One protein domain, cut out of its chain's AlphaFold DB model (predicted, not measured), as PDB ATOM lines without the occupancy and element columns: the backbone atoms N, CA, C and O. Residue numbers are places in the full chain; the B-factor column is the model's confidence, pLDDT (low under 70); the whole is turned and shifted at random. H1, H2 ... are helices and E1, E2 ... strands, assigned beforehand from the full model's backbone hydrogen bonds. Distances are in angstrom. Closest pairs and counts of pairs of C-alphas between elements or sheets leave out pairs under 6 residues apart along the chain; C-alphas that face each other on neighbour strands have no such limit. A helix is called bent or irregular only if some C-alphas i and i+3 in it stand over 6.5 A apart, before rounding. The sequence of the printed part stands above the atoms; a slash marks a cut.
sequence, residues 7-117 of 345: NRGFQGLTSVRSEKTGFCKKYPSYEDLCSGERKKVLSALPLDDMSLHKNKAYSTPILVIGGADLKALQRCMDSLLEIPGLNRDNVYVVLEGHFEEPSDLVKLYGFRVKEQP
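This is residues 7 to 117 of the 345 residues of an uncharacterized protein of Stichopus japonicus (UniProt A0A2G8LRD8). Picture a small parallel sheet, E1, E2 and E3, with H5 and H6 side by side over one face and the other face bare. H1 packs with its residues 16 to 23 on H6, beyond it from the sheet, while residues 7 to 12 of H1 stick out; short H2 lies near H1, and a long unnamed stretch, residues 35 to 49, leads to short H3 and H4 far from the core. The printed part has 111 residues, with named elements in the order H1 H2 H3 H4 E1 H5 E2 H6 E3, of mixed class. It is compact, with a radius of gyration of the C-alphas of 14.6 A and spans of 41 by 37 by 22 A.

Start at E2, residues 91 to 96, the inner strand, between the edge strands E1, residues 62 to 66, and E3, residues 112 to 116. E1 and E2 are parallel at 22 degrees; look for N 64 and O 92, 2.8 A apart. E2 and E3 are parallel at 27 degrees, with N 114 and O 93 2.9 A apart. H5, residues 70 to 81, and H6, residues 100 to 108, are on the same face, giving two layers, helices over one face of a sheet. H5 lies over E1 at a height over the sheet of 10.2 A, and H6 over E2 and E3 at 9.4 A; both run along the strands. E1, H5, E2 and E2, H6, E3 are strand-helix-strand units, parallel neighbour strands joined through a helix, each with a right-handed crossover. H5 and H6 are close but not clearly touching; their closest C-alphas, of Leu 70 and Pro 102, are 6.7 A apart. H1, residues 7 to 26, touches H6 at a shallow tilt of 21 degrees, opposite ways; the closest C-alphas, of Lys 20 and Leu 108, are 6.7 A apart. In H1, H5 and H6 every O i to N i+4 pair is within hydrogen-bond range.

Find C-alpha 7 at (-24.581, -5.739, -32.104); from there H1 runs 29.4 A to C-alpha 26. H2 is residues 31 to 34; H4, residues 56 to 59, is likewise too short for an O i to N i+4 pair. H3, residues 50 to 54, is irregular, C-alphas 51 and 54 being 7.5 A apart; 0 of its 1 O i to N i+4 pair and 1 of its 2 O i to N i+3 pairs are within range. H5 spans 16.6 A, E2 16.4 A, E3 13.2 A, E1 12.6 A and H6 12.1 A. E3 ends at C-alpha 116, (-5.368, 3.722, -0.385).

Look for the two C-alphas farthest apart, those of Lys 26 and Ser 51, at 42.1 A. The printed part has no cut, and the long link is H2 to H3, with 15 residues. The model's pLDDT is under 70 at residues 7 to 18, 35 to 40, 67 to 68, 96 to 98 and 116 to 117.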
ATOM      1  N   ASN A   7     -23.928  -6.037 -33.394       33.66
ATOM      2  CA  ASN A   7     -24.581  -5.739 -32.104       33.66
ATOM      3  C   ASN A   7     -23.630  -5.357 -30.952       33.66
ATOM      4  O   ASN A   7     -24.023  -4.571 -30.091       33.66
ATOM      5  N   ARG A   8     -22.383  -5.860 -30.922       34.47
ATOM      6  CA  ARG A   8     -21.471  -5.618 -29.780       34.47
ATOM      7  C   ARG A   8     -21.094  -4.141 -29.612       34.47
ATOM      8  O   ARG A   8     -21.035  -3.659 -28.485       34.47
ATOM      9  N   GLY A   9     -20.881  -3.418 -30.716       33.53
ATOM     10  CA  GLY A   9     -20.559  -1.986 -30.674       33.53
ATOM     11  C   GLY A   9     -21.728  -1.137 -30.164       33.53
ATOM     12  O   GLY A   9     -21.538  -0.259 -29.326       33.53
ATOM     13  N   PHE A  10     -22.949  -1.450 -30.609       34.41
ATOM     14  CA  PHE A  10     -24.158  -0.748 -30.170       34.41
ATOM     15  C   PHE A  10     -24.444  -0.947 -28.675       34.41
ATOM     16  O   PHE A  10     -24.704   0.032 -27.981       34.41
ATOM     17  N   GLN A  11     -24.331  -2.180 -28.164       36.81
ATOM     18  CA  GLN A  11     -24.589  -2.479 -26.749       36.81
ATOM     19  C   GLN A  11     -23.620  -1.745 -25.801       36.81
ATOM     20  O   GLN A  11     -24.057  -1.164 -24.804       36.81
ATOM     21  N   GLY A  12     -22.324  -1.689 -26.138       47.34
ATOM     22  CA  GLY A  12     -21.337  -0.931 -25.359       47.34
ATOM     23  C   GLY A  12     -21.628   0.575 -25.334       47.34
ATOM     24  O   GLY A  12     -21.623   1.190 -24.268       47.34
ATOM     25  N   LEU A  13     -21.967   1.160 -26.489       50.22
ATOM     26  CA  LEU A  13     -22.334   2.578 -26.596       50.22
ATOM     27  C   LEU A  13     -23.624   2.925 -25.834       50.22
ATOM     28  O   LEU A  13     -23.743   4.039 -25.321       50.22
ATOM     29  N   THR A  14     -24.578   1.994 -25.717       52.03
ATOM     30  CA  THR A  14     -25.761   2.202 -24.866       52.03
ATOM     31  C   THR A  14     -25.434   2.162 -23.374       52.03
ATOM     32  O   THR A  14     -25.924   3.033 -22.658       52.03
ATOM     33  N   SER A  15     -24.572   1.241 -22.915       58.09
ATOM     34  CA  SER A  15     -24.225   1.096 -21.487       58.09
ATOM     35  C   SER A  15     -23.567   2.363 -20.928       58.09
ATOM     36  O   SER A  15     -24.108   2.994 -20.016       58.09
ATOM     37  N   VAL A  16     -22.502   2.836 -21.589       63.44
ATOM     38  CA  VAL A  16     -21.771   4.064 -21.214       63.44
ATOM     39  C   VAL A  16     -22.687   5.298 -21.217       63.44
ATOM     40  O   VAL A  16     -22.528   6.214 -20.407       63.44
ATOM     41  N   ARG A  17     -23.699   5.334 -22.094       66.50
ATOM     42  CA  ARG A  17     -24.690   6.420 -22.138       66.50
ATOM     43  C   ARG A  17     -25.671   6.371 -20.959       66.50
ATOM     44  O   ARG A  17     -26.015   7.436 -20.442       66.50
ATOM     45  N   SER A  18     -26.107   5.190 -20.515       68.50
ATOM     46  CA  SER A  18     -26.881   5.043 -19.271       68.50
ATOM     47  C   SER A  18     -26.054   5.370 -18.026       68.50
ATOM     48  O   SER A  18     -26.518   6.152 -17.199       68.50
ATOM     49  N   GLU A  19     -24.822   4.867 -17.929       79.38
ATOM     50  CA  GLU A  19     -23.892   5.128 -16.817       79.38
ATOM     51  C   GLU A  19     -23.643   6.633 -16.652       79.38
ATOM     52  O   GLU A  19     -23.873   7.191 -15.577       79.38
ATOM     53  N   LYS A  20     -23.308   7.328 -17.747       80.81
ATOM     54  CA  LYS A  20     -23.124   8.787 -17.756       80.81
ATOM     55  C   LYS A  20     -24.391   9.547 -17.348       80.81
ATOM     56  O   LYS A  20     -24.305  10.557 -16.657       80.81
ATOM     57  N   THR A  21     -25.570   9.057 -17.738       81.81
ATOM     58  CA  THR A  21     -26.857   9.663 -17.347       81.81
ATOM     59  C   THR A  21     -27.158   9.453 -15.858       81.81
ATOM     60  O   THR A  21     -27.764  10.324 -15.238       81.81
ATOM     61  N   GLY A  22     -26.728   8.335 -15.264       85.06
ATOM     62  CA  GLY A  22     -26.783   8.113 -13.817       85.06
ATOM     63  C   GLY A  22     -25.823   9.032 -13.061       85.06
ATOM     64  O   GLY A  22     -26.253   9.762 -12.169       85.06
ATOM     65  N   PHE A  23     -24.553   9.074 -13.478       87.94
ATOM     66  CA  PHE A  23     -23.528   9.927 -12.872       87.94
ATOM     67  C   PHE A  23     -23.938  11.407 -12.865       87.94
ATOM     68  O   PHE A  23     -23.967  12.029 -11.810       87.94
ATOM     69  N   CYS A  24     -24.362  11.953 -14.009       87.56
ATOM     70  CA  CYS A  24     -24.755  13.362 -14.120       87.56
ATOM     71  C   CYS A  24     -26.030  13.737 -13.339       87.56
ATOM     72  O   CYS A  24     -26.263  14.918 -13.094       87.56
ATOM     73  N   LYS A  25     -26.860  12.761 -12.936       86.88
ATOM     74  CA  LYS A  25     -27.977  12.987 -11.999       86.88
ATOM     75  C   LYS A  25     -27.523  13.013 -10.539       86.88
ATOM     76  O   LYS A  25     -28.152  13.686  -9.731       86.88
ATOM     77  N   LYS A  26     -26.470  12.261 -10.209       90.25
ATOM     78  CA  LYS A  26     -25.892  12.146  -8.863       90.25
ATOM     79  C   LYS A  26     -24.943  13.310  -8.555       90.25
ATOM     80  O   LYS A  26     -24.969  13.841  -7.451       90.25
ATOM     81  N   TYR A  27     -24.173  13.745  -9.554       88.69
ATOM     82  CA  TYR A  27     -23.154  14.790  -9.445       88.69
ATOM     83  C   TYR A  27     -23.318  15.842 -10.567       88.69
ATOM     84  O   TYR A  27     -22.675  15.749 -11.616       88.69
ATOM     85  N   PRO A  28     -24.186  16.858 -10.387       81.31
ATOM     86  CA  PRO A  28     -24.451  17.876 -11.412       81.31
ATOM     87  C   PRO A  28     -23.315  18.906 -11.587       81.31
ATOM     88  O   PRO A  28     -23.319  19.666 -12.550       81.31
ATOM     89  N   SER A  29     -22.330  18.924 -10.682       82.06
ATOM     90  CA  SER A  29     -21.169  19.835 -10.634       82.06
ATOM     91  C   SER A  29     -20.174  19.695 -11.801       82.06
ATOM     92  O   SER A  29     -19.298  20.551 -11.977       82.06
ATOM     93  N   TYR A  30     -20.288  18.628 -12.597       80.56
ATOM     94  CA  TYR A  30     -19.407  18.313 -13.723       80.56
ATOM     95  C   TYR A  30     -19.941  18.908 -15.038       80.56
ATOM     96  O   TYR A  30     -20.274  18.183 -15.975       80.56
ATOM     97  N   GLU A  31     -20.027  20.237 -15.125       74.88
ATOM     98  CA  GLU A  31     -20.593  20.967 -16.278       74.88
ATOM     99  C   GLU A  31     -19.982  20.544 -17.632       74.88
ATOM    100  O   GLU A  31     -20.733  20.210 -18.550       74.88
ATOM    101  N   ASP A  32     -18.646  20.448 -17.722       73.94
ATOM    102  CA  ASP A  32     -17.876  19.990 -18.903       73.94
ATOM    103  C   ASP A  32     -18.253  18.566 -19.376       73.94
ATOM    104  O   ASP A  32     -18.010  18.177 -20.523       73.94
ATOM    105  N   LEU A  33     -18.803  17.749 -18.474       78.75
ATOM    106  CA  LEU A  33     -19.181  16.359 -18.715       78.75
ATOM    107  C   LEU A  33     -20.684  16.220 -18.991       78.75
ATOM    108  O   LEU A  33     -21.079  15.407 -19.834       78.75
ATOM    109  N   CYS A  34     -21.500  16.982 -18.262       79.31
ATOM    110  CA  CYS A  34     -22.938  16.781 -18.100       79.31
ATOM    111  C   CYS A  34     -23.814  17.810 -18.835       79.31
ATOM    112  O   CYS A  34     -25.008  17.563 -19.000       79.31
ATOM    113  N   SER A  35     -23.242  18.919 -19.315       69.12
ATOM    114  CA  SER A  35     -23.936  19.946 -20.103       69.12
ATOM    115  C   SER A  35     -23.435  20.012 -21.556       69.12
ATOM    116  O   SER A  35     -22.354  19.524 -21.884       69.12
ATOM    117  N   GLY A  36     -24.238  20.607 -22.445       56.00
ATOM    118  CA  GLY A  36     -23.889  20.840 -23.853       56.00
ATOM    119  C   GLY A  36     -24.317  19.742 -24.839       56.00
ATOM    120  O   GLY A  36     -24.394  18.553 -24.534       56.00
ATOM    121  N   GLU A  37     -24.596  20.153 -26.080       46.59
ATOM    122  CA  GLU A  37     -25.087  19.266 -27.148       46.59
ATOM    123  C   GLU A  37     -24.024  18.264 -27.632       46.59
ATOM    124  O   GLU A  37     -24.346  17.134 -28.021       46.59
ATOM    125  N   ARG A  38     -22.742  18.648 -27.544       49.94
ATOM    126  CA  ARG A  38     -21.591  17.764 -27.771       49.94
ATOM    127  C   ARG A  38     -21.415  16.817 -26.587       49.94
ATOM    128  O   ARG A  38     -20.563  17.016 -25.728       49.94
ATOM    129  N   LYS A  39     -22.199  15.739 -26.580       57.22
ATOM    130  CA  LYS A  39     -22.073  14.613 -25.642       57.22
ATOM    131  C   LYS A  39     -20.661  14.009 -25.713       57.22
ATOM    132  O   LYS A  39     -20.436  13.097 -26.503       57.22
ATOM    133  N   LYS A  40     -19.726  14.495 -24.880       65.06
ATOM    134  CA  LYS A  40     -18.345  13.985 -24.794       65.06
ATOM    135  C   LYS A  40     -18.364  12.466 -24.604       65.06
ATOM    136  O   LYS A  40     -18.943  11.983 -23.623       65.06
ATOM    137  N   VAL A  41     -17.800  11.744 -25.573       72.56
ATOM    138  CA  VAL A  41     -17.810  10.278 -25.642       72.56
ATOM    139  C   VAL A  41     -16.635   9.745 -24.832       72.56
ATOM    140  O   VAL A  41     -15.492  10.097 -25.099       72.56
ATOM    141  N   LEU A  42     -16.914   8.902 -23.838       82.00
ATOM    142  CA  LEU A  42     -15.895   8.325 -22.959       82.00
ATOM    143  C   LEU A  42     -15.351   7.020 -23.555       82.00
ATOM    144  O   LEU A  42     -15.605   5.916 -23.068       82.00
ATOM    145  N   SER A  43     -14.633   7.170 -24.664       84.12
ATOM    146  CA  SER A  43     -13.944   6.106 -25.391       84.12
ATOM    147  C   SER A  43     -12.514   6.538 -25.682       84.12
ATOM    148  O   SER A  43     -12.313   7.656 -26.152       84.12
ATOM    149  N   ALA A  44     -11.546   5.652 -25.452       85.19
ATOM    150  CA  ALA A  44     -10.175   5.876 -25.897       85.19
ATOM    151  C   ALA A  44     -10.115   5.981 -27.429       85.19
ATOM    152  O   ALA A  44     -10.894   5.317 -28.126       85.19
ATOM    153  N   LEU A  45      -9.191   6.790 -27.948       86.00
ATOM    154  CA  LEU A  45      -8.925   6.838 -29.382       86.00
ATOM    155  C   LEU A  45      -8.403   5.475 -29.883       86.00
ATOM    156  O   LEU A  45      -7.628   4.815 -29.180       86.00
ATOM    157  N   PRO A  46      -8.797   5.028 -31.092       85.69
ATOM    158  CA  PRO A  46      -8.200   3.844 -31.705       85.69
ATOM    159  C   PRO A  46      -6.698   4.061 -31.918       85.69
ATOM    160  O   PRO A  46      -6.240   5.199 -32.015       85.69
ATOM    161  N   LEU A  47      -5.933   2.972 -32.010       84.75
ATOM    162  CA  LEU A  47      -4.557   3.064 -32.491       84.75
ATOM    163  C   LEU A  47      -4.584   3.491 -33.964       84.75
ATOM    164  O   LEU A  47      -5.304   2.898 -34.767       84.75
ATOM    165  N   ASP A  48      -3.830   4.533 -34.287       81.31
ATOM    166  CA  ASP A  48      -3.797   5.184 -35.593       81.31
ATOM    167  C   ASP A  48      -2.641   4.692 -36.471       81.31
ATOM    168  O   ASP A  48      -2.872   4.405 -37.646       81.31
ATOM    169  N   ASP A  49      -1.445   4.478 -35.909       81.94
ATOM    170  CA  ASP A  49      -0.422   3.648 -36.559       81.94
ATOM    171  C   ASP A  49      -0.478   2.184 -36.099       81.94
ATOM    172  O   ASP A  49       0.012   1.787 -35.037       81.94
ATOM    173  N   MET A  50      -1.016   1.339 -36.978       82.56
ATOM    174  CA  MET A  50      -1.056  -0.109 -36.798       82.56
ATOM    175  C   MET A  50       0.329  -0.777 -36.778       82.56
ATOM    176  O   MET A  50       0.407  -1.929 -36.350       82.56
ATOM    177  N   SER A  51       1.425  -0.119 -37.173       82.31
ATOM    178  CA  SER A  51       2.781  -0.662 -36.975       82.31
ATOM    179  C   SER A  51       3.066  -0.908 -35.483       82.31
ATOM    180  O   SER A  51       3.626  -1.943 -35.104       82.31
ATOM    181  N   LEU A  52       2.547  -0.028 -34.619       81.25
ATOM    182  CA  LEU A  52       2.828   0.004 -33.187       81.25
ATOM    183  C   LEU A  52       2.003  -0.995 -32.361       81.25
ATOM    184  O   LEU A  52       2.193  -1.077 -31.149       81.25
ATOM    185  N   HIS A  53       1.142  -1.820 -32.971       82.00
ATOM    186  CA  HIS A  53       0.266  -2.762 -32.247       82.00
ATOM    187  C   HIS A  53       1.005  -3.801 -31.375       82.00
ATOM    188  O   HIS A  53       0.394  -4.419 -30.504       82.00
ATOM    189  N   LYS A  54       2.312  -4.011 -31.599       83.31
ATOM    190  CA  LYS A  54       3.187  -4.877 -30.778       83.31
ATOM    191  C   LYS A  54       4.050  -4.105 -29.772       83.31
ATOM    192  O   LYS A  54       4.828  -4.720 -29.041       83.31
ATOM    193  N   ASN A  55       3.963  -2.776 -29.743       83.75
ATOM    194  CA  ASN A  55       4.742  -1.947 -28.835       83.75
ATOM    195  C   ASN A  55       4.286  -2.197 -27.391       83.75
ATOM    196  O   ASN A  55       3.110  -2.049 -27.052       83.75
ATOM    197  N   LYS A  56       5.239  -2.558 -26.521       84.88
ATOM    198  CA  LYS A  56       4.967  -2.871 -25.112       84.88
ATOM    199  C   LYS A  56       4.311  -1.709 -24.364       84.88
ATOM    200  O   LYS A  56       3.606  -1.979 -23.397       84.88
ATOM    201  N   ALA A  57       4.464  -0.464 -24.828       82.50
ATOM    202  CA  ALA A  57       3.812   0.717 -24.260       82.50
ATOM    203  C   ALA A  57       2.300   0.530 -24.021       82.50
ATOM    204  O   ALA A  57       1.826   0.835 -22.932       82.50
ATOM    205  N   TYR A  58       1.559  -0.061 -24.968       83.44
ATOM    206  CA  TYR A  58       0.108  -0.288 -24.832       83.44
ATOM    207  C   TYR A  58      -0.253  -1.419 -23.850       83.44
ATOM    208  O   TYR A  58      -1.375  -1.487 -23.343       83.44
ATOM    209  N   SER A  59       0.708  -2.297 -23.545       85.44
ATOM    210  CA  SER A  59       0.586  -3.344 -22.519       85.44
ATOM    211  C   SER A  59       1.066  -2.911 -21.127       85.44
ATOM    212  O   SER A  59       0.792  -3.606 -20.153       85.44
ATOM    213  N   THR A  60       1.766  -1.778 -21.014       86.12
ATOM    214  CA  THR A  60       2.276  -1.252 -19.740       86.12
ATOM    215  C   THR A  60       1.126  -0.677 -18.900       86.12
ATOM    216  O   THR A  60       0.382   0.165 -19.404       86.12
ATOM    217  N   PRO A  61       0.974  -1.067 -17.619       87.12
ATOM    218  CA  PRO A  61       0.005  -0.442 -16.726       87.12
ATOM    219  C   PRO A  61       0.306   1.044 -16.487       87.12
ATOM    220  O   PRO A  61       1.446   1.413 -16.203       87.12
ATOM    221  N   ILE A  62      -0.726   1.885 -16.548       87.00
ATOM    222  CA  ILE A  62      -0.652   3.308 -16.204       87.00
ATOM    223  C   ILE A  62      -1.178   3.478 -14.782       87.00
ATOM    224  O   ILE A  62      -2.322   3.122 -14.503       87.00
ATOM    225  N   LEU A  63      -0.359   4.042 -13.894       82.44
ATOM    226  CA  LEU A  63      -0.750   4.377 -12.527       82.44
ATOM    227  C   LEU A  63      -0.981   5.889 -12.405       82.44
ATOM    228  O   LEU A  63      -0.046   6.679 -12.529       82.44
ATOM    229  N   VAL A  64      -2.225   6.283 -12.148       83.88
ATOM    230  CA  VAL A  64      -2.617   7.655 -11.803       83.88
ATOM    231  C   VAL A  64      -2.761   7.728 -10.287       83.88
ATOM    232  O   VAL A  64      -3.396   6.860  -9.697       83.88
ATOM    233  N   ILE A  65      -2.203   8.756  -9.649       76.00
ATOM    234  CA  ILE A  65      -2.429   9.041  -8.225       76.00
ATOM    235  C   ILE A  65      -3.331  10.276  -8.158       76.00
ATOM    236  O   ILE A  65      -2.922  11.368  -8.554       76.00
ATOM    237  N   GLY A  66      -4.581  10.078  -7.744       70.19
ATOM    238  CA  GLY A  66      -5.610  11.106  -7.650       70.19
ATOM    239  C   GLY A  66      -5.695  11.692  -6.245       70.19
ATOM    240  O   GLY A  66      -6.064  10.993  -5.303       70.19
ATOM    241  N   GLY A  67      -5.385  12.984  -6.126       67.25
ATOM    242  CA  GLY A  67      -5.681  13.781  -4.933       67.25
ATOM    243  C   GLY A  67      -7.082  14.407  -4.980       67.25
ATOM    244  O   GLY A  67      -7.840  14.207  -5.928       67.25
ATOM    245  N   ALA A  68      -7.401  15.228  -3.977       65.75
ATOM    246  CA  ALA A  68      -8.746  15.775  -3.749       65.75
ATOM    247  C   ALA A  68      -9.308  16.736  -4.829       65.75
ATOM    248  O   ALA A  68     -10.504  17.025  -4.812       65.75
ATOM    249  N   ASP A  69      -8.500  17.244  -5.769       75.50
ATOM    250  CA  ASP A  69      -9.004  18.072  -6.881       75.50
ATOM    251  C   ASP A  69      -9.597  17.186  -7.988       75.50
ATOM    252  O   ASP A  69      -8.914  16.747  -8.920       75.50
ATOM    253  N   LEU A  70     -10.906  16.942  -7.891       80.06
ATOM    254  CA  LEU A  70     -11.627  16.071  -8.822       80.06
ATOM    255  C   LEU A  70     -11.725  16.658 -10.239       80.06
ATOM    256  O   LEU A  70     -11.835  15.901 -11.204       80.06
ATOM    257  N   LYS A  71     -11.606  17.985 -10.400       81.19
ATOM    258  CA  LYS A  71     -11.577  18.639 -11.720       81.19
ATOM    259  C   LYS A  71     -10.205  18.481 -12.379       81.19
ATOM    260  O   LYS A  71     -10.131  18.255 -13.589       81.19
ATOM    261  N   ALA A  72      -9.115  18.523 -11.611       77.31
ATOM    262  CA  ALA A  72      -7.789  18.146 -12.099       77.31
ATOM    263  C   ALA A  72      -7.708  16.648 -12.440       77.31
ATOM    264  O   ALA A  72      -7.157  16.299 -13.488       77.31
ATOM    265  N   LEU A  73      -8.303  15.774 -11.618       81.94
ATOM    266  CA  LEU A  73      -8.383  14.336 -11.895       81.94
ATOM    267  C   LEU A  73      -9.179  14.047 -13.178       81.94
ATOM    268  O   LEU A  73      -8.680  13.333 -14.047       81.94
ATOM    269  N   GLN A  74     -10.360  14.653 -13.351       86.50
ATOM    270  CA  GLN A  74     -11.152  14.550 -14.582       86.50
ATOM    271  C   GLN A  74     -10.333  14.973 -15.811       86.50
ATOM    272  O   GLN A  74     -10.271  14.235 -16.791       86.50
ATOM    273  N   ARG A  75      -9.654  16.127 -15.754       84.62
ATOM    274  CA  ARG A  75      -8.822  16.635 -16.861       84.62
ATOM    275  C   ARG A  75      -7.635  15.723 -17.179       84.62
ATOM    276  O   ARG A  75      -7.273  15.587 -18.345       84.62
ATOM    277  N   CYS A  76      -7.057  15.067 -16.173       84.69
ATOM    278  CA  CYS A  76      -6.046  14.035 -16.386       84.69
ATOM    279  C   CYS A  76      -6.646  12.818 -17.111       84.69
ATOM    280  O   CYS A  76      -6.124  12.410 -18.147       84.69
ATOM    281  N   MET A  77      -7.775  12.292 -16.633       90.25
ATOM    282  CA  MET A  77      -8.449  11.133 -17.232       90.25
ATOM    283  C   MET A  77      -8.968  11.397 -18.653       90.25
ATOM    284  O   MET A  77      -8.875  10.515 -19.505       90.25
ATOM    285  N   ASP A  78      -9.426  12.616 -18.939       89.12
ATOM    286  CA  ASP A  78      -9.728  13.089 -20.293       89.12
ATOM    287  C   ASP A  78      -8.500  12.990 -21.209       89.12
ATOM    288  O   ASP A  78      -8.568  12.349 -22.257       89.12
ATOM    289  N   SER A  79      -7.357  13.543 -20.784       86.12
ATOM    290  CA  SER A  79      -6.115  13.506 -21.574       86.12
ATOM    291  C   SER A  79      -5.542  12.096 -21.774       86.12
ATOM    292  O   SER A  79      -4.788  11.874 -22.716       86.12
ATOM    293  N   LEU A  80      -5.915  11.125 -20.928       88.94
ATOM    294  CA  LEU A  80      -5.580   9.714 -21.143       88.94
ATOM    295  C   LEU A  80      -6.415   9.099 -22.275       88.94
ATOM    296  O   LEU A  80      -5.862   8.384 -23.105       88.94
ATOM    297  N   LEU A  81      -7.721   9.387 -22.361       88.94
ATOM    298  CA  LEU A  81      -8.561   8.887 -23.463       88.94
ATOM    299  C   LEU A  81      -8.122   9.429 -24.838       88.94
ATOM    300  O   LEU A  81      -8.358   8.774 -25.853       88.94
ATOM    301  N   GLU A  82      -7.450  10.581 -24.860       87.75
ATOM    302  CA  GLU A  82      -6.843  11.194 -26.049       87.75
ATOM    303  C   GLU A  82      -5.508  10.540 -26.477       87.75
ATOM    304  O   GLU A  82      -4.924  10.952 -27.476       87.75
ATOM    305  N   ILE A  83      -5.028   9.494 -25.788       85.81
ATOM    306  CA  ILE A  83      -3.877   8.682 -26.224       85.81
ATOM    307  C   ILE A  83      -4.352   7.612 -27.234       85.81
ATOM    308  O   ILE A  83      -5.121   6.722 -26.843       85.81
ATOM    309  N   PRO A  84      -3.883   7.625 -28.502       86.56
ATOM    310  CA  PRO A  84      -4.219   6.594 -29.486       86.56
ATOM    311  C   PRO A  84      -3.818   5.199 -29.003       86.56
ATOM    312  O   PRO A  84      -2.680   4.978 -28.591       86.56
ATOM    313  N   GLY A  85      -4.751   4.247 -29.042       85.44
ATOM    314  CA  GLY A  85      -4.497   2.856 -28.657       85.44
ATOM    315  C   GLY A  85      -4.480   2.581 -27.147       85.44
ATOM    316  O   GLY A  85      -4.064   1.491 -26.747       85.44
ATOM    317  N   LEU A  86      -4.926   3.512 -26.291       89.44
ATOM    318  CA  LEU A  86      -4.986   3.275 -24.845       89.44
ATOM    319  C   LEU A  86      -5.895   2.084 -24.484       89.44
ATOM    320  O   LEU A  86      -7.114   2.121 -24.668       89.44
ATOM    321  N   ASN A  87      -5.318   1.076 -23.827       88.69
ATOM    322  CA  ASN A  87      -6.088   0.044 -23.144       88.69
ATOM    323  C   ASN A  87      -6.589   0.544 -21.774       88.69
ATOM    324  O   ASN A  87      -5.817   0.641 -20.820       88.69
ATOM    325  N   ARG A  88      -7.896   0.811 -21.660       89.44
ATOM    326  CA  ARG A  88      -8.550   1.310 -20.430       89.44
ATOM    327  C   ARG A  88      -8.385   0.354 -19.238       89.44
ATOM    328  O   ARG A  88      -8.180   0.817 -18.121       89.44
ATOM    329  N   ASP A  89      -8.363  -0.960 -19.479       88.38
ATOM    330  CA  ASP A  89      -8.137  -1.988 -18.447       88.38
ATOM    331  C   ASP A  89      -6.727  -1.949 -17.825       88.38
ATOM    332  O   ASP A  89      -6.514  -2.494 -16.742       88.38
ATOM    333  N   ASN A  90      -5.764  -1.303 -18.489       88.06
ATOM    334  CA  ASN A  90      -4.409  -1.114 -17.971       88.06
ATOM    335  C   ASN A  90      -4.262   0.181 -17.149       88.06
ATOM    336  O   ASN A  90      -3.189   0.413 -16.591       88.06
ATOM    337  N   VAL A  91      -5.302   1.020 -17.050       90.00
ATOM    338  CA  VAL A  91      -5.278   2.256 -16.254       90.00
ATOM    339  C   VAL A  91      -5.797   1.986 -14.847       90.00
ATOM    340  O   VAL A  91      -6.949   1.594 -14.656       90.00
ATOM    341  N   TYR A  92      -4.943   2.248 -13.862       87.75
ATOM    342  CA  TYR A  92      -5.244   2.171 -12.441       87.75
ATOM    343  C   TYR A  92      -5.198   3.573 -11.835       87.75
ATOM    344  O   TYR A  92      -4.149   4.214 -11.842       87.75
ATOM    345  N   VAL A  93      -6.317   4.040 -11.282       85.19
ATOM    346  CA  VAL A  93      -6.379   5.285 -10.509       85.19
ATOM    347  C   VAL A  93      -6.373   4.936  -9.026       85.19
ATOM    348  O   VAL A  93      -7.305   4.306  -8.521       85.19
ATOM    349  N   VAL A  94      -5.311   5.339  -8.334       80.88
ATOM    350  CA  VAL A  94      -5.224   5.286  -6.876       80.88
ATOM    351  C   VAL A  94      -5.880   6.538  -6.310       80.88
ATOM    352  O   VAL A  94      -5.505   7.640  -6.705       80.88
ATOM    353  N   LEU A  95      -6.842   6.371  -5.407       74.50
ATOM    354  CA  LEU A  95      -7.538   7.467  -4.733       74.50
ATOM    355  C   LEU A  95      -7.177   7.508  -3.249       74.50
ATOM    356  O   LEU A  95      -7.106   6.468  -2.589       74.50
ATOM    357  N   GLU A  96      -6.976   8.718  -2.734       69.31
ATOM    358  CA  GLU A  96      -6.731   8.959  -1.313       69.31
ATOM    359  C   GLU A  96      -8.054   8.932  -0.530       69.31
ATOM    360  O   GLU A  96      -8.846   9.872  -0.577       69.31
ATOM    361  N   GLY A  97      -8.285   7.843   0.211       57.06
ATOM    362  CA  GLY A  97      -9.486   7.638   1.031       57.06
ATOM    363  C   GLY A  97     -10.690   7.021   0.302       57.06
ATOM    364  O   GLY A  97     -10.689   6.819  -0.911       57.06
ATOM    365  N   HIS A  98     -11.727   6.693   1.078       65.50
ATOM    366  CA  HIS A  98     -12.942   6.017   0.609       65.50
ATOM    367  C   HIS A  98     -14.045   7.040   0.308       65.50
ATOM    368  O   HIS A  98     -14.893   7.326   1.153       65.50
ATOM    369  N   PHE A  99     -14.018   7.611  -0.897       72.56
ATOM    370  CA  PHE A  99     -14.984   8.617  -1.341       72.56
ATOM    371  C   PHE A  99     -15.746   8.130  -2.575       72.56
ATOM    372  O   PHE A  99     -15.157   7.806  -3.605       72.56
ATOM    373  N   GLU A 100     -17.075   8.106  -2.481       84.06
ATOM    374  CA  GLU A 100     -17.936   7.527  -3.517       84.06
ATOM    375  C   GLU A 100     -17.854   8.290  -4.853       84.06
ATOM    376  O   GLU A 100     -17.746   7.670  -5.908       84.06
ATOM    377  N   GLU A 101     -17.833   9.626  -4.807       85.00
ATOM    378  CA  GLU A 101     -17.801  10.504  -5.986       85.00
ATOM    379  C   GLU A 101     -16.579  10.286  -6.902       85.00
ATOM    380  O   GLU A 101     -16.784   9.991  -8.083       85.00
ATOM    381  N   PRO A 102     -15.317  10.372  -6.426       82.50
ATOM    382  CA  PRO A 102     -14.169  10.102  -7.285       82.50
ATOM    383  C   PRO A 102     -14.102   8.637  -7.723       82.50
ATOM    384  O   PRO A 102     -13.714   8.371  -8.860       82.50
ATOM    385  N   SER A 103     -14.528   7.685  -6.887       85.19
ATOM    386  CA  SER A 103     -14.586   6.275  -7.280       85.19
ATOM    387  C   SER A 103     -15.610   6.033  -8.396       85.19
ATOM    388  O   SER A 103     -15.322   5.283  -9.327       85.19
ATOM    389  N   ASP A 104     -16.770   6.690  -8.374       88.69
ATOM    390  CA  ASP A 104     -17.753   6.642  -9.464       88.69
ATOM    391  C   ASP A 104     -17.281   7.393 -10.720       88.69
ATOM    392  O   ASP A 104     -17.504   6.915 -11.834       88.69
ATOM    393  N   LEU A 105     -16.560   8.509 -10.564       89.25
ATOM    394  CA  LEU A 105     -15.945   9.237 -11.679       89.25
ATOM    395  C   LEU A 105     -14.901   8.363 -12.400       89.25
ATOM    396  O   LEU A 105     -14.928   8.260 -13.623       89.25
ATOM    397  N   VAL A 106     -14.023   7.674 -11.664       88.00
ATOM    398  CA  VAL A 106     -13.025   6.746 -12.233       88.00
ATOM    399  C   VAL A 106     -13.699   5.582 -12.972       88.00
ATOM    400  O   VAL A 106     -13.323   5.275 -14.109       88.00
ATOM    401  N   LYS A 107     -14.734   4.972 -12.372       89.00
ATOM    402  CA  LYS A 107     -15.526   3.898 -13.005       89.00
ATOM    403  C   LYS A 107     -16.181   4.367 -14.306       89.00
ATOM    404  O   LYS A 107     -16.166   3.624 -15.283       89.00
ATOM    405  N   LEU A 108     -16.699   5.597 -14.357       89.44
ATOM    406  CA  LEU A 108     -17.329   6.165 -15.555       89.44
ATOM    407  C   LEU A 108     -16.339   6.334 -16.726       89.44
ATOM    408  O   LEU A 108     -16.707   6.150 -17.889       89.44
ATOM    409  N   TYR A 109     -15.066   6.620 -16.440       89.00
ATOM    410  CA  TYR A 109     -13.997   6.606 -17.448       89.00
ATOM    411  C   TYR A 109     -13.563   5.181 -17.842       89.00
ATOM    412  O   TYR A 109     -12.819   5.002 -18.810       89.00
ATOM    413  N   GLY A 110     -14.113   4.143 -17.204       88.62
ATOM    414  CA  GLY A 110     -13.807   2.733 -17.460       88.62
ATOM    415  C   GLY A 110     -12.400   2.339 -17.019       88.62
ATOM    416  O   GLY A 110     -11.820   1.421 -17.593       88.62
ATOM    417  N   PHE A 111     -11.838   3.069 -16.055       91.12
ATOM    418  CA  PHE A 111     -10.540   2.784 -15.456       91.12
ATOM    419  C   PHE A 111     -10.719   2.015 -14.142       91.12
ATOM    420  O   PHE A 111     -11.785   2.033 -13.522       91.12
ATOM    421  N   ARG A 112      -9.668   1.322 -13.703       88.00
ATOM    422  CA  ARG A 112      -9.692   0.520 -12.474       88.00
ATOM    423  C   ARG A 112      -9.370   1.413 -11.279       88.00
ATOM    424  O   ARG A 112      -8.326   2.055 -11.255       88.00
ATOM    425  N   VAL A 113     -10.248   1.447 -10.282       84.44
ATOM    426  CA  VAL A 113     -10.028   2.214  -9.047       84.44
ATOM    427  C   VAL A 113      -9.320   1.369  -7.985       84.44
ATOM    428  O   VAL A 113      -9.573   0.168  -7.870       84.44
ATOM    429  N   LYS A 114      -8.443   1.992  -7.193       80.19
ATOM    430  CA  LYS A 114      -7.887   1.421  -5.960       80.19
ATOM    431  C   LYS A 114      -7.831   2.497  -4.877       80.19
ATOM    432  O   LYS A 114      -7.164   3.508  -5.045       80.19
ATOM    433  N   GLU A 115      -8.484   2.276  -3.749       75.12
ATOM    434  CA  GLU A 115      -8.486   3.229  -2.630       75.12
ATOM    435  C   GLU A 115      -7.314   2.904  -1.680       75.12
ATOM    436  O   GLU A 115      -7.033   1.729  -1.421       75.12
ATOM    437  N   GLN A 116      -6.565   3.916  -1.221       58.44
ATOM    438  CA  GLN A 116      -5.368   3.722  -0.385       58.44
ATOM    439  C   GLN A 116      -5.043   4.962   0.486       58.44
ATOM    440  O   GLN A 116      -5.356   6.082   0.086       58.44
ATOM    441  N   PRO A 117      -4.378   4.803   1.651       38.19
ATOM    442  CA  PRO A 117      -3.714   5.908   2.356       38.19
ATOM    443  C   PRO A 117      -2.556   6.552   1.555       38.19
ATOM    444  O   PRO A 117      -1.994   5.928   0.651       38.19
TER     445      PRO A 117